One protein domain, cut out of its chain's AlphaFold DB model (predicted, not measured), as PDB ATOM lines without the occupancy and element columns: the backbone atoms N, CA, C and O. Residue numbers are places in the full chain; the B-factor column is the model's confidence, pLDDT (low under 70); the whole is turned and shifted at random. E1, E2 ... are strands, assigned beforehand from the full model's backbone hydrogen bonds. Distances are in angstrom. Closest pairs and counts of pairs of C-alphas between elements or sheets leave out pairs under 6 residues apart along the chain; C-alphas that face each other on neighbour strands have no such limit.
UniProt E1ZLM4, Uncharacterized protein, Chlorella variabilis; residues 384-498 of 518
ATOM      1  N   GLY A 384     189.117 224.678 194.403       93.00
ATOM      2  CA  GLY A 384     189.472 224.802 192.999       93.00
ATOM      3  C   GLY A 384     189.288 226.229 192.472       93.00
ATOM      4  O   GLY A 384     188.263 226.889 192.669       93.00
ATOM      5  N   GLY A 385     190.247 226.689 191.675       89.88
ATOM      6  CA  GLY A 385     190.197 228.005 191.046       89.88
ATOM      7  C   GLY A 385     189.125 228.087 189.949       89.88
ATOM      8  O   GLY A 385     188.944 227.144 189.172       89.88
ATOM      9  N   PRO A 386     188.410 229.218 189.794       87.12
ATOM     10  CA  PRO A 386     187.433 229.362 188.721       87.12
ATOM     11  C   PRO A 386     188.123 229.369 187.349       87.12
ATOM     12  O   PRO A 386     189.148 230.025 187.169       87.12
ATOM     13  N   GLY A 387     187.531 228.681 186.374       83.56
ATOM     14  CA  GLY A 387     188.155 228.331 185.100       83.56
ATOM     15  C   GLY A 387     187.221 228.422 183.896       83.56
ATOM     16  O   GLY A 387     186.001 228.476 184.033       83.56
ATOM     17  N   GLY A 388     187.761 228.379 182.684       83.56
ATOM     18  CA  GLY A 388     186.982 228.036 181.490       83.56
ATOM     19  C   GLY A 388     186.509 226.587 181.520       83.56
ATOM     20  O   GLY A 388     185.385 226.345 181.096       83.56
ATOM     21  N   ASP A 389     187.279 225.686 182.131       83.25
ATOM     22  CA  ASP A 389     186.903 224.278 182.322       83.25
ATOM     23  C   ASP A 389     186.412 223.988 183.762       83.25
ATOM     24  O   ASP A 389     185.673 223.038 183.987       83.25
ATOM     25  N   GLY A 390     186.664 224.890 184.717       81.31
ATOM     26  CA  GLY A 390     186.403 224.658 186.145       81.31
ATOM     27  C   GLY A 390     187.620 224.040 186.836       81.31
ATOM     28  O   GLY A 390     188.476 223.461 186.175       81.31
ATOM     29  N   GLY A 391     187.733 224.258 188.144       89.00
ATOM     30  CA  GLY A 391     188.858 223.798 188.965       89.00
ATOM     31  C   GLY A 391     188.495 222.578 189.804       89.00
ATOM     32  O   GLY A 391     187.312 222.319 190.025       89.00
ATOM     33  N   SER A 392     189.491 221.856 190.301       93.75
ATOM     34  CA  SER A 392     189.284 220.764 191.262       93.75
ATOM     35  C   SER A 392     189.626 221.248 192.667       93.75
ATOM     36  O   SER A 392     190.678 221.862 192.823       93.75
ATOM     37  N   GLY A 393     188.758 221.014 193.647       95.56
ATOM     38  CA  GLY A 393     189.113 221.166 195.058       95.56
ATOM     39  C   GLY A 393     190.091 220.075 195.492       95.56
ATOM     40  O   GLY A 393     190.173 219.036 194.831       95.56
ATOM     41  N   GLY A 394     190.858 220.347 196.543       96.81
ATOM     42  CA  GLY A 394     191.799 219.394 197.127       96.81
ATOM     43  C   GLY A 394     191.131 218.426 198.103       96.81
ATOM     44  O   GLY A 394     190.077 218.725 198.674       96.81
ATOM     45  N   ASP A 395     191.769 217.279 198.302       98.06
ATOM     46  CA  ASP A 395     191.318 216.213 199.195       98.06
ATOM     47  C   ASP A 395     191.768 216.476 200.646       98.06
ATOM     48  O   ASP A 395     192.865 216.985 200.894       98.06
ATOM     49  N   ALA A 396     190.953 216.081 201.628       96.62
ATOM     50  CA  ALA A 396     191.264 216.210 203.055       96.62
ATOM     51  C   ALA A 396     191.225 214.856 203.782       96.62
ATOM     52  O   ALA A 396     190.318 214.048 203.586       96.62
ATOM     53  N   SER A 397     192.174 214.594 204.689       96.56
ATOM     54  CA  SER A 397     192.139 213.384 205.526       96.56
ATOM     55  C   SER A 397     192.575 213.644 206.964       96.56
ATOM     56  O   SER A 397     193.656 214.183 207.199       96.56
ATOM     57  N   GLY A 398     191.753 213.208 207.924       94.88
ATOM     58  CA  GLY A 398     191.888 213.578 209.328       94.88
ATOM     59  C   GLY A 398     190.759 213.123 210.236       94.88
ATOM     60  O   GLY A 398     189.745 212.623 209.779       94.88
ATOM     61  N   ASN A 399     190.881 213.318 211.550       95.12
ATOM     62  CA  ASN A 399     189.728 213.103 212.434       95.12
ATOM     63  C   ASN A 399     188.605 214.112 212.135       95.12
ATOM     64  O   ASN A 399     187.434 213.770 212.291       95.12
ATOM     65  N   ASN A 400     188.959 215.337 211.747       96.19
ATOM     66  CA  ASN A 400     188.049 216.342 211.221       96.19
ATOM     67  C   ASN A 400     188.585 216.822 209.868       96.19
ATOM     68  O   ASN A 400     189.548 217.582 209.836       96.19
ATOM     69  N   ALA A 401     188.010 216.338 208.773       96.00
ATOM     70  CA  ALA A 401     188.483 216.593 207.416       96.00
ATOM     71  C   ALA A 401     187.445 217.403 206.634       96.00
ATOM     72  O   ALA A 401     186.343 216.911 206.414       96.00
ATOM     73  N   ASP A 402     187.827 218.598 206.187       97.75
ATOM     74  CA  ASP A 402     187.011 219.487 205.360       97.75
ATOM     75  C   ASP A 402     187.694 219.621 203.984       97.75
ATOM     76  O   ASP A 402     188.754 220.241 203.874       97.75
ATOM     77  N   ALA A 403     187.145 219.008 202.936       96.50
ATOM     78  CA  ALA A 403     187.720 219.065 201.590       96.50
ATOM     79  C   ALA A 403     187.280 220.322 200.819       96.50
ATOM     80  O   ALA A 403     186.274 220.952 201.150       96.50
ATOM     81  N   GLY A 404     188.033 220.689 199.782       95.06
ATOM     82  CA  GLY A 404     187.801 221.921 199.028       95.06
ATOM     83  C   GLY A 404     186.716 221.800 197.958       95.06
ATOM     84  O   GLY A 404     186.546 220.755 197.322       95.06
ATOM     85  N   ASP A 405     186.017 222.897 197.684       96.12
ATOM     86  CA  ASP A 405     184.996 222.984 196.642       96.12
ATOM     87  C   ASP A 405     185.617 223.009 195.236       96.12
ATOM     88  O   ASP A 405     186.680 223.568 194.981       96.12
ATOM     89  N   GLY A 406     184.903 222.480 194.249       91.38
ATOM     90  CA  GLY A 406     185.257 222.599 192.842       91.38
ATOM     91  C   GLY A 406     185.094 224.028 192.307       91.38
ATOM     92  O   GLY A 406     184.088 224.712 192.515       91.38
ATOM     93  N   GLY A 407     186.042 224.459 191.479       88.94
ATOM     94  CA  GLY A 407     186.018 225.778 190.853       88.94
ATOM     95  C   GLY A 407     184.902 225.932 189.815       88.94
ATOM     96  O   GLY A 407     184.633 225.046 189.003       88.94
ATOM     97  N   ALA A 408     184.258 227.099 189.769       87.06
ATOM     98  CA  ALA A 408     183.235 227.381 188.758       87.06
ATOM     99  C   ALA A 408     183.831 227.466 187.339       87.06
ATOM    100  O   ALA A 408     184.879 228.085 187.150       87.06
ATOM    101  N   GLY A 409     183.133 226.952 186.320       85.12
ATOM    102  CA  GLY A 409     183.596 227.056 184.938       85.12
ATOM    103  C   GLY A 409     182.615 226.675 183.836       85.12
ATOM    104  O   GLY A 409     181.399 226.705 184.008       85.12
ATOM    105  N   GLY A 410     183.141 226.435 182.638       82.75
ATOM    106  CA  GLY A 410     182.381 226.018 181.461       82.75
ATOM    107  C   GLY A 410     181.938 224.566 181.542       82.75
ATOM    108  O   GLY A 410     180.796 224.297 181.183       82.75
ATOM    109  N   ASP A 411     182.757 223.687 182.112       81.88
ATOM    110  CA  ASP A 411     182.386 222.288 182.343       81.88
ATOM    111  C   ASP A 411     181.948 222.083 183.808       81.88
ATOM    112  O   ASP A 411     180.970 221.387 184.072       81.88
ATOM    113  N   GLY A 412     182.502 222.866 184.738       79.38
ATOM    114  CA  GLY A 412     182.183 222.808 186.167       79.38
ATOM    115  C   GLY A 412     183.245 222.006 186.913       79.38
ATOM    116  O   GLY A 412     183.813 221.069 186.364       79.38
ATOM    117  N   GLY A 413     183.549 222.421 188.139       87.31
ATOM    118  CA  GLY A 413     184.625 221.843 188.939       87.31
ATOM    119  C   GLY A 413     184.248 220.561 189.672       87.31
ATOM    120  O   GLY A 413     183.067 220.274 189.869       87.31
ATOM    121  N   THR A 414     185.254 219.820 190.116       93.06
ATOM    122  CA  THR A 414     185.084 218.661 191.002       93.06
ATOM    123  C   THR A 414     185.423 219.075 192.431       93.06
ATOM    124  O   THR A 414     186.486 219.658 192.625       93.06
ATOM    125  N   GLY A 415     184.551 218.824 193.402       94.25
ATOM    126  CA  GLY A 415     184.918 218.935 194.816       94.25
ATOM    127  C   GLY A 415     185.921 217.849 195.208       94.25
ATOM    128  O   GLY A 415     186.009 216.833 194.512       94.25
ATOM    129  N   GLY A 416     186.693 218.099 196.260       95.69
ATOM    130  CA  GLY A 416     187.646 217.141 196.818       95.69
ATOM    131  C   GLY A 416     186.993 216.149 197.778       95.69
ATOM    132  O   GLY A 416     185.935 216.425 198.353       95.69
ATOM    133  N   ASP A 417     187.635 214.998 197.946       97.75
ATOM    134  CA  ASP A 417     187.183 213.906 198.809       97.75
ATOM    135  C   ASP A 417     187.633 214.127 200.270       97.75
ATOM    136  O   ASP A 417     188.717 214.656 200.528       97.75
ATOM    137  N   ALA A 418     186.828 213.687 201.244       95.56
ATOM    138  CA  ALA A 418     187.125 213.801 202.678       95.56
ATOM    139  C   ALA A 418     187.151 212.431 203.391       95.56
ATOM    140  O   ALA A 418     186.194 211.659 203.313       95.56
ATOM    141  N   GLU A 419     188.215 212.129 204.148       96.25
ATOM    142  CA  GLU A 419     188.343 210.885 204.937       96.25
ATOM    143  C   GLU A 419     188.608 211.142 206.434       96.25
ATOM    144  O   GLU A 419     189.694 211.587 206.810       96.25
ATOM    145  N   GLY A 420     187.675 210.716 207.294       94.25
ATOM    146  CA  GLY A 420     187.882 210.363 208.703       94.25
ATOM    147  C   GLY A 420     186.691 210.647 209.632       94.25
ATOM    148  O   GLY A 420     185.555 210.653 209.189       94.25
ATOM    149  N   ASP A 421     186.890 210.746 210.955       93.81
ATOM    150  CA  ASP A 421     185.783 210.605 211.934       93.81
ATOM    151  C   ASP A 421     184.614 211.593 211.697       93.81
ATOM    152  O   ASP A 421     183.448 211.185 211.768       93.81
ATOM    153  N   ASN A 422     184.916 212.861 211.411       94.88
ATOM    154  CA  ASN A 422     183.998 213.821 210.802       94.88
ATOM    155  C   ASN A 422     184.591 214.246 209.454       94.88
ATOM    156  O   ASN A 422     185.667 214.841 209.439       94.88
ATOM    157  N   ALA A 423     183.912 213.930 208.360       93.38
ATOM    158  CA  ALA A 423     184.381 214.199 207.008       93.38
ATOM    159  C   ALA A 423     183.328 215.012 206.252       93.38
ATOM    160  O   ALA A 423     182.230 214.504 206.030       93.38
ATOM    161  N   ASP A 424     183.681 216.228 205.846       96.38
ATOM    162  CA  ASP A 424     182.856 217.131 205.048       96.38
ATOM    163  C   ASP A 424     183.543 217.298 203.677       96.38
ATOM    164  O   ASP A 424     184.589 217.936 203.567       96.38
ATOM    165  N   ALA A 425     183.002 216.677 202.627       95.19
ATOM    166  CA  ALA A 425     183.581 216.738 201.284       95.19
ATOM    167  C   ALA A 425     183.132 217.990 200.511       95.19
ATOM    168  O   ALA A 425     182.073 218.560 200.783       95.19
ATOM    169  N   GLY A 426     183.918 218.397 199.513       93.19
ATOM    170  CA  GLY A 426     183.685 219.638 198.778       93.19
ATOM    171  C   GLY A 426     182.566 219.548 197.740       93.19
ATOM    172  O   GLY A 426     182.367 218.519 197.085       93.19
ATOM    173  N   ASP A 427     181.862 220.653 197.514       94.00
ATOM    174  CA  ASP A 427     180.813 220.765 196.503       94.00
ATOM    175  C   ASP A 427     181.397 220.824 195.083       94.00
ATOM    176  O   ASP A 427     182.463 221.369 194.815       94.00
ATOM    177  N   GLY A 428     180.648 220.340 194.097       88.00
ATOM    178  CA  GLY A 428     180.976 220.508 192.687       88.00
ATOM    179  C   GLY A 428     180.815 221.955 192.211       88.00
ATOM    180  O   GLY A 428     179.832 222.647 192.497       88.00
ATOM    181  N   GLY A 429     181.726 222.402 191.349       85.88
ATOM    182  CA  GLY A 429     181.702 223.756 190.803       85.88
ATOM    183  C   GLY A 429     180.526 224.018 189.854       85.88
ATOM    184  O   GLY A 429     180.080 223.160 189.085       85.88
ATOM    185  N   ALA A 430     180.021 225.254 189.842       84.12
ATOM    186  CA  ALA A 430     178.974 225.658 188.901       84.12
ATOM    187  C   ALA A 430     179.488 225.634 187.448       84.12
ATOM    188  O   ALA A 430     180.557 226.172 187.163       84.12
ATOM    189  N   GLY A 431     178.713 225.051 186.525       81.88
ATOM    190  CA  GLY A 431     179.193 224.627 185.207       81.88
ATOM    191  C   GLY A 431     178.197 224.794 184.060       81.88
ATOM    192  O   GLY A 431     176.993 224.920 184.264       81.88
ATOM    193  N   GLY A 432     178.669 224.763 182.818       78.31
ATOM    194  CA  GLY A 432     177.830 224.473 181.651       78.31
ATOM    195  C   GLY A 432     177.371 223.016 181.640       78.31
ATOM    196  O   GLY A 432     176.202 222.783 181.339       78.31
ATOM    197  N   ASP A 433     178.216 222.090 182.087       78.12
ATOM    198  CA  ASP A 433     177.864 220.675 182.247       78.12
ATOM    199  C   ASP A 433     177.481 220.368 183.714       78.12
ATOM    200  O   ASP A 433     176.511 219.655 183.967       78.12
ATOM    201  N   GLY A 434     178.077 221.081 184.672       74.12
ATOM    202  CA  GLY A 434     177.794 220.974 186.106       74.12
ATOM    203  C   GLY A 434     178.850 220.113 186.794       74.12
ATOM    204  O   GLY A 434     179.250 219.089 186.256       74.12
ATOM    205  N   GLY A 435     179.316 220.552 187.963       84.00
ATOM    206  CA  GLY A 435     180.392 219.899 188.705       84.00
ATOM    207  C   GLY A 435     179.993 218.613 189.427       84.00
ATOM    208  O   GLY A 435     178.809 218.350 189.635       84.00
ATOM    209  N   THR A 436     180.977 217.824 189.846       89.75
ATOM    210  CA  THR A 436     180.767 216.666 190.729       89.75
ATOM    211  C   THR A 436     181.174 217.026 192.152       89.75
ATOM    212  O   THR A 436     182.249 217.590 192.318       89.75
ATOM    213  N   GLY A 437     180.341 216.737 193.149       91.31
ATOM    214  CA  GLY A 437     180.757 216.814 194.552       91.31
ATOM    215  C   GLY A 437     181.743 215.696 194.897       91.31
ATOM    216  O   GLY A 437     181.790 214.693 194.177       91.31
ATOM    217  N   GLY A 438     182.533 215.902 195.946       93.06
ATOM    218  CA  GLY A 438     183.479 214.918 196.470       93.06
ATOM    219  C   GLY A 438     182.826 213.900 197.404       93.06
ATOM    220  O   GLY A 438     181.763 214.155 197.983       93.06
ATOM    221  N   ASP A 439     183.465 212.743 197.537       96.00
ATOM    222  CA  ASP A 439     183.026 211.629 198.376       96.00
ATOM    223  C   ASP A 439     183.492 211.819 199.836       96.00
ATOM    224  O   ASP A 439     184.566 212.359 200.093       96.00
ATOM    225  N   ALA A 440     182.706 211.341 200.810       92.81
ATOM    226  CA  ALA A 440     183.033 211.420 202.241       92.81
ATOM    227  C   ALA A 440     183.033 210.034 202.921       92.81
ATOM    228  O   ALA A 440     182.044 209.298 202.860       92.81
ATOM    229  N   GLU A 441     184.104 209.675 203.637       93.88
ATOM    230  CA  GLU A 441     184.201 208.438 204.437       93.88
ATOM    231  C   GLU A 441     184.471 208.768 205.913       93.88
ATOM    232  O   GLU A 441     185.473 209.401 206.230       93.88
ATOM    233  N   GLY A 442     183.603 208.328 206.839       92.31
ATOM    234  CA  GLY A 442     183.688 208.755 208.238       92.31
ATOM    235  C   GLY A 442     182.650 208.212 209.214       92.31
ATOM    236  O   GLY A 442     181.707 207.536 208.832       92.31
ATOM    237  N   ASP A 443     182.768 208.505 210.513       90.25
ATOM    238  CA  ASP A 443     181.683 208.197 211.468       90.25
ATOM    239  C   ASP A 443     180.493 209.158 211.249       90.25
ATOM    240  O   ASP A 443     179.329 208.737 211.300       90.25
ATOM    241  N   ASN A 444     180.786 210.434 210.987       92.25
ATOM    242  CA  ASN A 444     179.866 211.450 210.477       92.25
ATOM    243  C   ASN A 444     180.427 211.938 209.134       92.25
ATOM    244  O   ASN A 444     181.474 212.568 209.127       92.25
ATOM    245  N   ALA A 445     179.773 211.591 208.032       90.06
ATOM    246  CA  ALA A 445     180.289 211.851 206.692       90.06
ATOM    247  C   ALA A 445     179.246 212.635 205.895       90.06
ATOM    248  O   ALA A 445     178.172 212.093 205.634       90.06
ATOM    249  N   ASP A 446     179.562 213.868 205.516       93.75
ATOM    250  CA  ASP A 446     178.719 214.750 204.719       93.75
ATOM    251  C   ASP A 446     179.397 214.934 203.348       93.75
ATOM    252  O   ASP A 446     180.423 215.596 203.229       93.75
ATOM    253  N   ALA A 447     178.864 214.295 202.303       92.50
ATOM    254  CA  ALA A 447     179.442 214.378 200.959       92.50
ATOM    255  C   ALA A 447     178.969 215.626 200.198       92.50
ATOM    256  O   ALA A 447     177.864 216.127 200.434       92.50
ATOM    257  N   GLY A 448     179.774 216.085 199.240       89.50
ATOM    258  CA  GLY A 448     179.536 217.338 198.531       89.50
ATOM    259  C   GLY A 448     178.387 217.277 197.525       89.50
ATOM    260  O   GLY A 448     178.161 216.271 196.842       89.50
ATOM    261  N   ASP A 449     177.670 218.386 197.369       90.00
ATOM    262  CA  ASP A 449     176.596 218.534 196.391       90.00
ATOM    263  C   ASP A 449     177.150 218.639 194.962       90.00
ATOM    264  O   ASP A 449     178.208 219.197 194.687       90.00
ATOM    265  N   GLY A 450     176.386 218.165 193.984       82.12
ATOM    266  CA  GLY A 450     176.698 218.366 192.577       82.12
ATOM    267  C   GLY A 450     176.543 219.827 192.146       82.12
ATOM    268  O   GLY A 450     175.593 220.530 192.505       82.12
ATOM    269  N   GLY A 451     177.416 220.266 191.244       79.81
ATOM    270  CA  GLY A 451     177.411 221.630 190.735       79.81
ATOM    271  C   GLY A 451     176.175 221.976 189.896       79.81
ATOM    272  O   GLY A 451     175.601 221.168 189.157       79.81
ATOM    273  N   VAL A 452     175.757 223.240 189.965       76.81
ATOM    274  CA  VAL A 452     174.626 223.760 189.179       76.81
ATOM    275  C   VAL A 452     175.052 223.962 187.724       76.81
ATOM    276  O   VAL A 452     175.997 224.708 187.469       76.81
ATOM    277  N   GLY A 453     174.325 223.381 186.760       76.44
ATOM    278  CA  GLY A 453     174.703 223.506 185.351       76.44
ATOM    279  C   GLY A 453     173.663 223.150 184.295       76.44
ATOM    280  O   GLY A 453     172.479 222.996 184.573       76.44
ATOM    281  N   GLY A 454     174.079 223.130 183.032       72.88
ATOM    282  CA  GLY A 454     173.226 222.819 181.884       72.88
ATOM    283  C   GLY A 454     172.787 221.361 181.855       72.88
ATOM    284  O   GLY A 454     171.614 221.121 181.567       72.88
ATOM    285  N   ASP A 455     173.654 220.434 182.257       73.75
ATOM    286  CA  ASP A 455     173.329 219.007 182.344       73.75
ATOM    287  C   ASP A 455     173.020 218.590 183.799       73.75
ATOM    288  O   ASP A 455     172.083 217.823 184.026       73.75
ATOM    289  N   GLY A 456     173.623 219.265 184.780       66.38
ATOM    290  CA  GLY A 456     173.381 219.074 186.213       66.38
ATOM    291  C   GLY A 456     174.415 218.124 186.813       66.38
ATOM    292  O   GLY A 456     174.651 217.054 186.267       66.38
ATOM    293  N   GLY A 457     175.030 218.536 187.920       78.50
ATOM    294  CA  GLY A 457     176.122 217.819 188.574       78.50
ATOM    295  C   GLY A 457     175.736 216.516 189.275       78.50
ATOM    296  O   GLY A 457     174.564 216.295 189.591       78.50
ATOM    297  N   ALA A 458     176.725 215.672 189.555       85.31
ATOM    298  CA  ALA A 458     176.562 214.520 190.443       85.31
ATOM    299  C   ALA A 458     176.959 214.908 191.874       85.31
ATOM    300  O   ALA A 458     177.997 215.540 192.036       85.31
ATOM    301  N   GLY A 459     176.151 214.567 192.877       86.38
ATOM    302  CA  GLY A 459     176.580 214.643 194.277       86.38
ATOM    303  C   GLY A 459     177.527 213.492 194.622       86.38
ATOM    304  O   GLY A 459     177.488 212.461 193.940       86.38
ATOM    305  N   GLY A 460     178.357 213.684 195.641       88.81
ATOM    306  CA  GLY A 460     179.297 212.682 196.138       88.81
ATOM    307  C   GLY A 460     178.643 211.627 197.029       88.81
ATOM    308  O   GLY A 460     177.580 211.849 197.625       88.81
ATOM    309  N   ASP A 461     179.274 210.461 197.103       92.62
ATOM    310  CA  ASP A 461     178.862 209.329 197.927       92.62
ATOM    311  C   ASP A 461     179.355 209.496 199.381       92.62
ATOM    312  O   ASP A 461     180.439 210.016 199.626       92.62
ATOM    313  N   ALA A 462     178.577 209.022 200.362       88.44
ATOM    314  CA  ALA A 462     178.937 209.085 201.786       88.44
ATOM    315  C   ALA A 462     178.930 207.696 202.462       88.44
ATOM    316  O   ALA A 462     177.914 206.989 202.444       88.44
ATOM    317  N   GLU A 463     180.018 207.297 203.127       89.75
ATOM    318  CA  GLU A 463     180.110 206.055 203.918       89.75
ATOM    319  C   GLU A 463     180.344 206.353 205.408       89.75
ATOM    320  O   GLU A 463     181.345 206.955 205.777       89.75
ATOM    321  N   GLY A 464     179.429 205.907 206.284       88.31
ATOM    322  CA  GLY A 464     179.514 206.222 207.709       88.31
ATOM    323  C   GLY A 464     178.321 205.903 208.606       88.31
ATOM    324  O   GLY A 464     177.193 205.664 208.165       88.31
ATOM    325  N   ASP A 465     178.538 205.916 209.925       84.75
ATOM    326  CA  ASP A 465     177.472 205.684 210.911       84.75
ATOM    327  C   ASP A 465     176.360 206.748 210.801       84.75
ATOM    328  O   ASP A 465     175.181 206.398 210.899       84.75
ATOM    329  N   ASN A 466     176.710 208.008 210.529       87.56
ATOM    330  CA  ASN A 466     175.811 209.099 210.149       87.56
ATOM    331  C   ASN A 466     176.271 209.711 208.813       87.56
ATOM    332  O   ASN A 466     176.822 210.802 208.803       87.56
ATOM    333  N   ALA A 467     176.068 208.981 207.716       85.44
ATOM    334  CA  ALA A 467     176.405 209.443 206.369       85.44
ATOM    335  C   ALA A 467     175.260 210.232 205.701       85.44
ATOM    336  O   ALA A 467     174.170 209.676 205.519       85.44
ATOM    337  N   ASP A 468     175.497 211.468 205.284       89.75
ATOM    338  CA  ASP A 468     174.600 212.267 204.452       89.75
ATOM    339  C   ASP A 468     175.271 212.503 203.081       89.75
ATOM    340  O   ASP A 468     176.260 213.211 202.962       89.75
ATOM    341  N   ALA A 469     174.757 211.858 202.029       87.88
ATOM    342  CA  ALA A 469     175.312 211.985 200.679       87.88
ATOM    343  C   ALA A 469     174.813 213.243 199.956       87.88
ATOM    344  O   ALA A 469     173.679 213.679 200.187       87.88
ATOM    345  N   GLY A 470     175.622 213.752 199.026       84.75
ATOM    346  CA  GLY A 470     175.374 215.012 198.334       84.75
ATOM    347  C   GLY A 470     174.197 214.969 197.361       84.75
ATOM    348  O   GLY A 470     173.937 213.969 196.677       84.75
ATOM    349  N   ASP A 471     173.474 216.079 197.257       86.38
ATOM    350  CA  ASP A 471     172.381 216.256 196.309       86.38
ATOM    351  C   ASP A 471     172.915 216.389 194.874       86.38
ATOM    352  O   ASP A 471     173.970 216.950 194.596       86.38
ATOM    353  N   GLY A 472     172.138 215.921 193.898       77.19
ATOM    354  CA  GLY A 472     172.441 216.160 192.494       77.19
ATOM    355  C   GLY A 472     172.292 217.639 192.122       77.19
ATOM    356  O   GLY A 472     171.339 218.320 192.516       77.19
ATOM    357  N   GLY A 473     173.163 218.120 191.243       74.25
ATOM    358  CA  GLY A 473     173.149 219.498 190.778       74.25
ATOM    359  C   GLY A 473     171.889 219.864 189.987       74.25
ATOM    360  O   GLY A 473     171.331 219.089 189.198       74.25
ATOM    361  N   ALA A 474     171.411 221.096 190.166       69.88
ATOM    362  CA  ALA A 474     170.265 221.602 189.417       69.88
ATOM    363  C   ALA A 474     170.651 221.881 187.952       69.88
ATOM    364  O   ALA A 474     171.536 222.697 187.694       69.88
ATOM    365  N   GLY A 475     169.951 221.261 186.991       67.75
ATOM    366  CA  GLY A 475     170.263 221.449 185.574       67.75
ATOM    367  C   GLY A 475     169.211 221.016 184.560       67.75
ATOM    368  O   GLY A 475     168.117 220.578 184.900       67.75
ATOM    369  N   GLY A 476     169.504 221.235 183.280       63.84
ATOM    370  CA  GLY A 476     168.600 220.997 182.154       63.84
ATOM    371  C   GLY A 476     168.217 219.533 181.964       63.84
ATOM    372  O   GLY A 476     167.065 219.291 181.588       63.84
ATOM    373  N   ASP A 477     169.119 218.605 182.290       69.00
ATOM    374  CA  ASP A 477     168.880 217.157 182.261       69.00
ATOM    375  C   ASP A 477     168.660 216.552 183.664       69.00
ATOM    376  O   ASP A 477     167.878 215.605 183.780       69.00
ATOM    377  N   GLY A 478     169.176 217.206 184.711       61.66
ATOM    378  CA  GLY A 478     168.958 216.887 186.124       61.66
ATOM    379  C   GLY A 478     170.088 216.024 186.683       61.66
ATOM    380  O   GLY A 478     170.391 214.983 186.111       61.66
ATOM    381  N   GLY A 479     170.691 216.453 187.795       72.75
ATOM    382  CA  GLY A 479     171.812 215.764 188.435       72.75
ATOM    383  C   GLY A 479     171.448 214.455 189.139       72.75
ATOM    384  O   GLY A 479     170.286 214.232 189.504       72.75
ATOM    385  N   THR A 480     172.447 213.600 189.351       81.44
ATOM    386  CA  THR A 480     172.345 212.379 190.166       81.44
ATOM    387  C   THR A 480     172.757 212.676 191.602       81.44
ATOM    388  O   THR A 480     173.822 213.247 191.801       81.44
ATOM    389  N   GLY A 481     171.932 212.313 192.584       82.56
ATOM    390  CA  GLY A 481     172.338 212.388 193.996       82.56
ATOM    391  C   GLY A 481     173.258 211.225 194.370       82.56
ATOM    392  O   GLY A 481     173.158 210.161 193.748       82.56
ATOM    393  N   GLY A 482     174.110 211.425 195.371       84.00
ATOM    394  CA  GLY A 482     175.052 210.423 195.866       84.00
ATOM    395  C   GLY A 482     174.404 209.323 196.712       84.00
ATOM    396  O   GLY A 482     173.345 209.501 197.335       84.00
ATOM    397  N   ASP A 483     175.031 208.151 196.718       89.00
ATOM    398  CA  ASP A 483     174.669 207.002 197.540       89.00
ATOM    399  C   ASP A 483     175.198 207.166 198.976       89.00
ATOM    400  O   ASP A 483     176.270 207.709 199.205       89.00
ATOM    401  N   ALA A 484     174.445 206.665 199.964       83.62
ATOM    402  CA  ALA A 484     174.843 206.742 201.373       83.62
ATOM    403  C   ALA A 484     174.835 205.359 202.044       83.62
ATOM    404  O   ALA A 484     173.806 204.664 202.062       83.62
ATOM    405  N   GLU A 485     175.942 204.938 202.652       84.94
ATOM    406  CA  GLU A 485     176.061 203.658 203.361       84.94
ATOM    407  C   GLU A 485     176.259 203.849 204.872       84.94
ATOM    408  O   GLU A 485     177.102 204.615 205.305       84.94
ATOM    409  N   GLY A 486     175.489 203.110 205.689       84.44
ATOM    410  CA  GLY A 486     175.680 203.035 207.147       84.44
ATOM    411  C   GLY A 486     174.464 203.387 208.021       84.44
ATOM    412  O   GLY A 486     173.310 203.400 207.573       84.44
ATOM    413  N   ASP A 487     174.673 203.499 209.336       77.88
ATOM    414  CA  ASP A 487     173.635 203.344 210.376       77.88
ATOM    415  C   ASP A 487     172.816 204.605 210.713       77.88
ATOM    416  O   ASP A 487     172.138 204.673 211.732       77.88
ATOM    417  N   GLY A 488     172.726 205.549 209.802       79.19
ATOM    418  CA  GLY A 488     171.981 206.799 209.947       79.19
ATOM    419  C   GLY A 488     171.636 207.393 208.593       79.19
ATOM    420  O   GLY A 488     170.956 208.409 208.552       79.19
ATOM    421  N   ALA A 489     172.022 206.681 207.528       81.06
ATOM    422  CA  ALA A 489     172.302 207.238 206.224       81.06
ATOM    423  C   ALA A 489     171.120 207.971 205.574       81.06
ATOM    424  O   ALA A 489     170.004 207.421 205.490       81.06
ATOM    425  N   THR A 490     171.401 209.160 205.046       88.12
ATOM    426  CA  THR A 490     170.536 209.929 204.150       88.12
ATOM    427  C   THR A 490     171.192 209.976 202.776       88.12
ATOM    428  O   THR A 490     172.313 210.424 202.641       88.12
ATOM    429  N   ALA A 491     170.501 209.482 201.750       84.06
ATOM    430  CA  ALA A 491     171.000 209.596 200.382       84.06
ATOM    431  C   ALA A 491     170.593 210.935 199.770       84.06
ATOM    432  O   ALA A 491     169.511 211.435 200.110       84.06
ATOM    433  N   GLY A 492     171.401 211.422 198.831       81.69
ATOM    434  CA  GLY A 492     171.161 212.670 198.123       81.69
ATOM    435  C   GLY A 492     169.903 212.629 197.258       81.69
ATOM    436  O   GLY A 492     169.558 211.613 196.630       81.69
ATOM    437  N   ASP A 493     169.193 213.748 197.206       82.81
ATOM    438  CA  ASP A 493     168.088 213.951 196.281       82.81
ATOM    439  C   ASP A 493     168.625 214.153 194.850       82.81
ATOM    440  O   ASP A 493     169.706 214.677 194.607       82.81
ATOM    441  N   GLY A 494     167.844 213.741 193.850       72.38
ATOM    442  CA  GLY A 494     168.173 214.048 192.455       72.38
ATOM    443  C   GLY A 494     167.998 215.541 192.148       72.38
ATOM    444  O   GLY A 494     167.095 216.200 192.675       72.38
ATOM    445  N   GLY A 495     168.799 216.058 191.218       66.25
ATOM    446  CA  GLY A 495     168.822 217.477 190.882       66.25
ATOM    447  C   GLY A 495     167.519 218.013 190.280       66.25
ATOM    448  O   GLY A 495     166.792 217.349 189.528       66.25
ATOM    449  N   ALA A 496     167.213 219.277 190.584       61.81
ATOM    450  CA  ALA A 496     165.993 219.943 190.138       61.81
ATOM    451  C   ALA A 496     166.078 220.422 188.673       61.81
ATOM    452  O   ALA A 496     166.247 221.610 188.401       61.81
ATOM    453  N   GLY A 497     165.849 219.520 187.716       53.38
ATOM    454  CA  GLY A 497     165.505 219.877 186.338       53.38
ATOM    455  C   GLY A 497     165.486 218.691 185.368       53.38
ATOM    456  O   GLY A 497     165.677 217.547 185.763       53.38
ATOM    457  N   GLY A 498     165.089 218.946 184.117       55.75
ATOM    458  CA  GLY A 498     165.038 217.909 183.082       55.75
ATOM    459  C   GLY A 498     164.133 216.706 183.343       55.75
ATOM    460  O   GLY A 498     163.095 216.789 184.007       55.75
TER     461      GLY A 498
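Overview. This is residues 384 to 498 of the 518 residues of an uncharacterized protein of Chlorella variabilis (UniProt E1ZLM4). With little regular structure, the chain winds in flattened turns stacked in a row, a thin solenoid, with short strands stacked at one end of the turns. The printed part has 115 residues, no named helix and strands E1, E2, E3, E4, in that order along the chain and across one parallel sheet. The class is all strand, with 20 residues in named elements. It is compact, radius of gyration of the C-alphas 12.7 A, and flat, spanning 35 by 28 by 10 A.

Arrangement. In the twisted sheet, edge strands E1, residues 400 to 402, and E4, residues 462 to 468, are apart; E2, residues 422 to 424, and E3, residues 440 to 446, are inner. Within hydrogen-bond range are N 401 and O 422 of E1 and E2, 2.9 A, N 446 and O 423 of E3 and E2, 2.8 A, and N 466 and O 443 of E4 and E3, 2.8 A.

Along the chain. E1 begins at C-alpha 400, (188.049, 216.342, 211.221); E1 and E2 each measure 6.7 A. E3 and E4 each measure 6.0 A; E4 ends at C-alpha 468, (174.600, 212.267, 204.452).

Size, cuts and confidence. C-alphas 388 and 487 are farthest apart, 40.3 A. The printed part has no cut; its three links are long. Residues 456, 474 to 478 and 495 to 498 have pLDDT under 70.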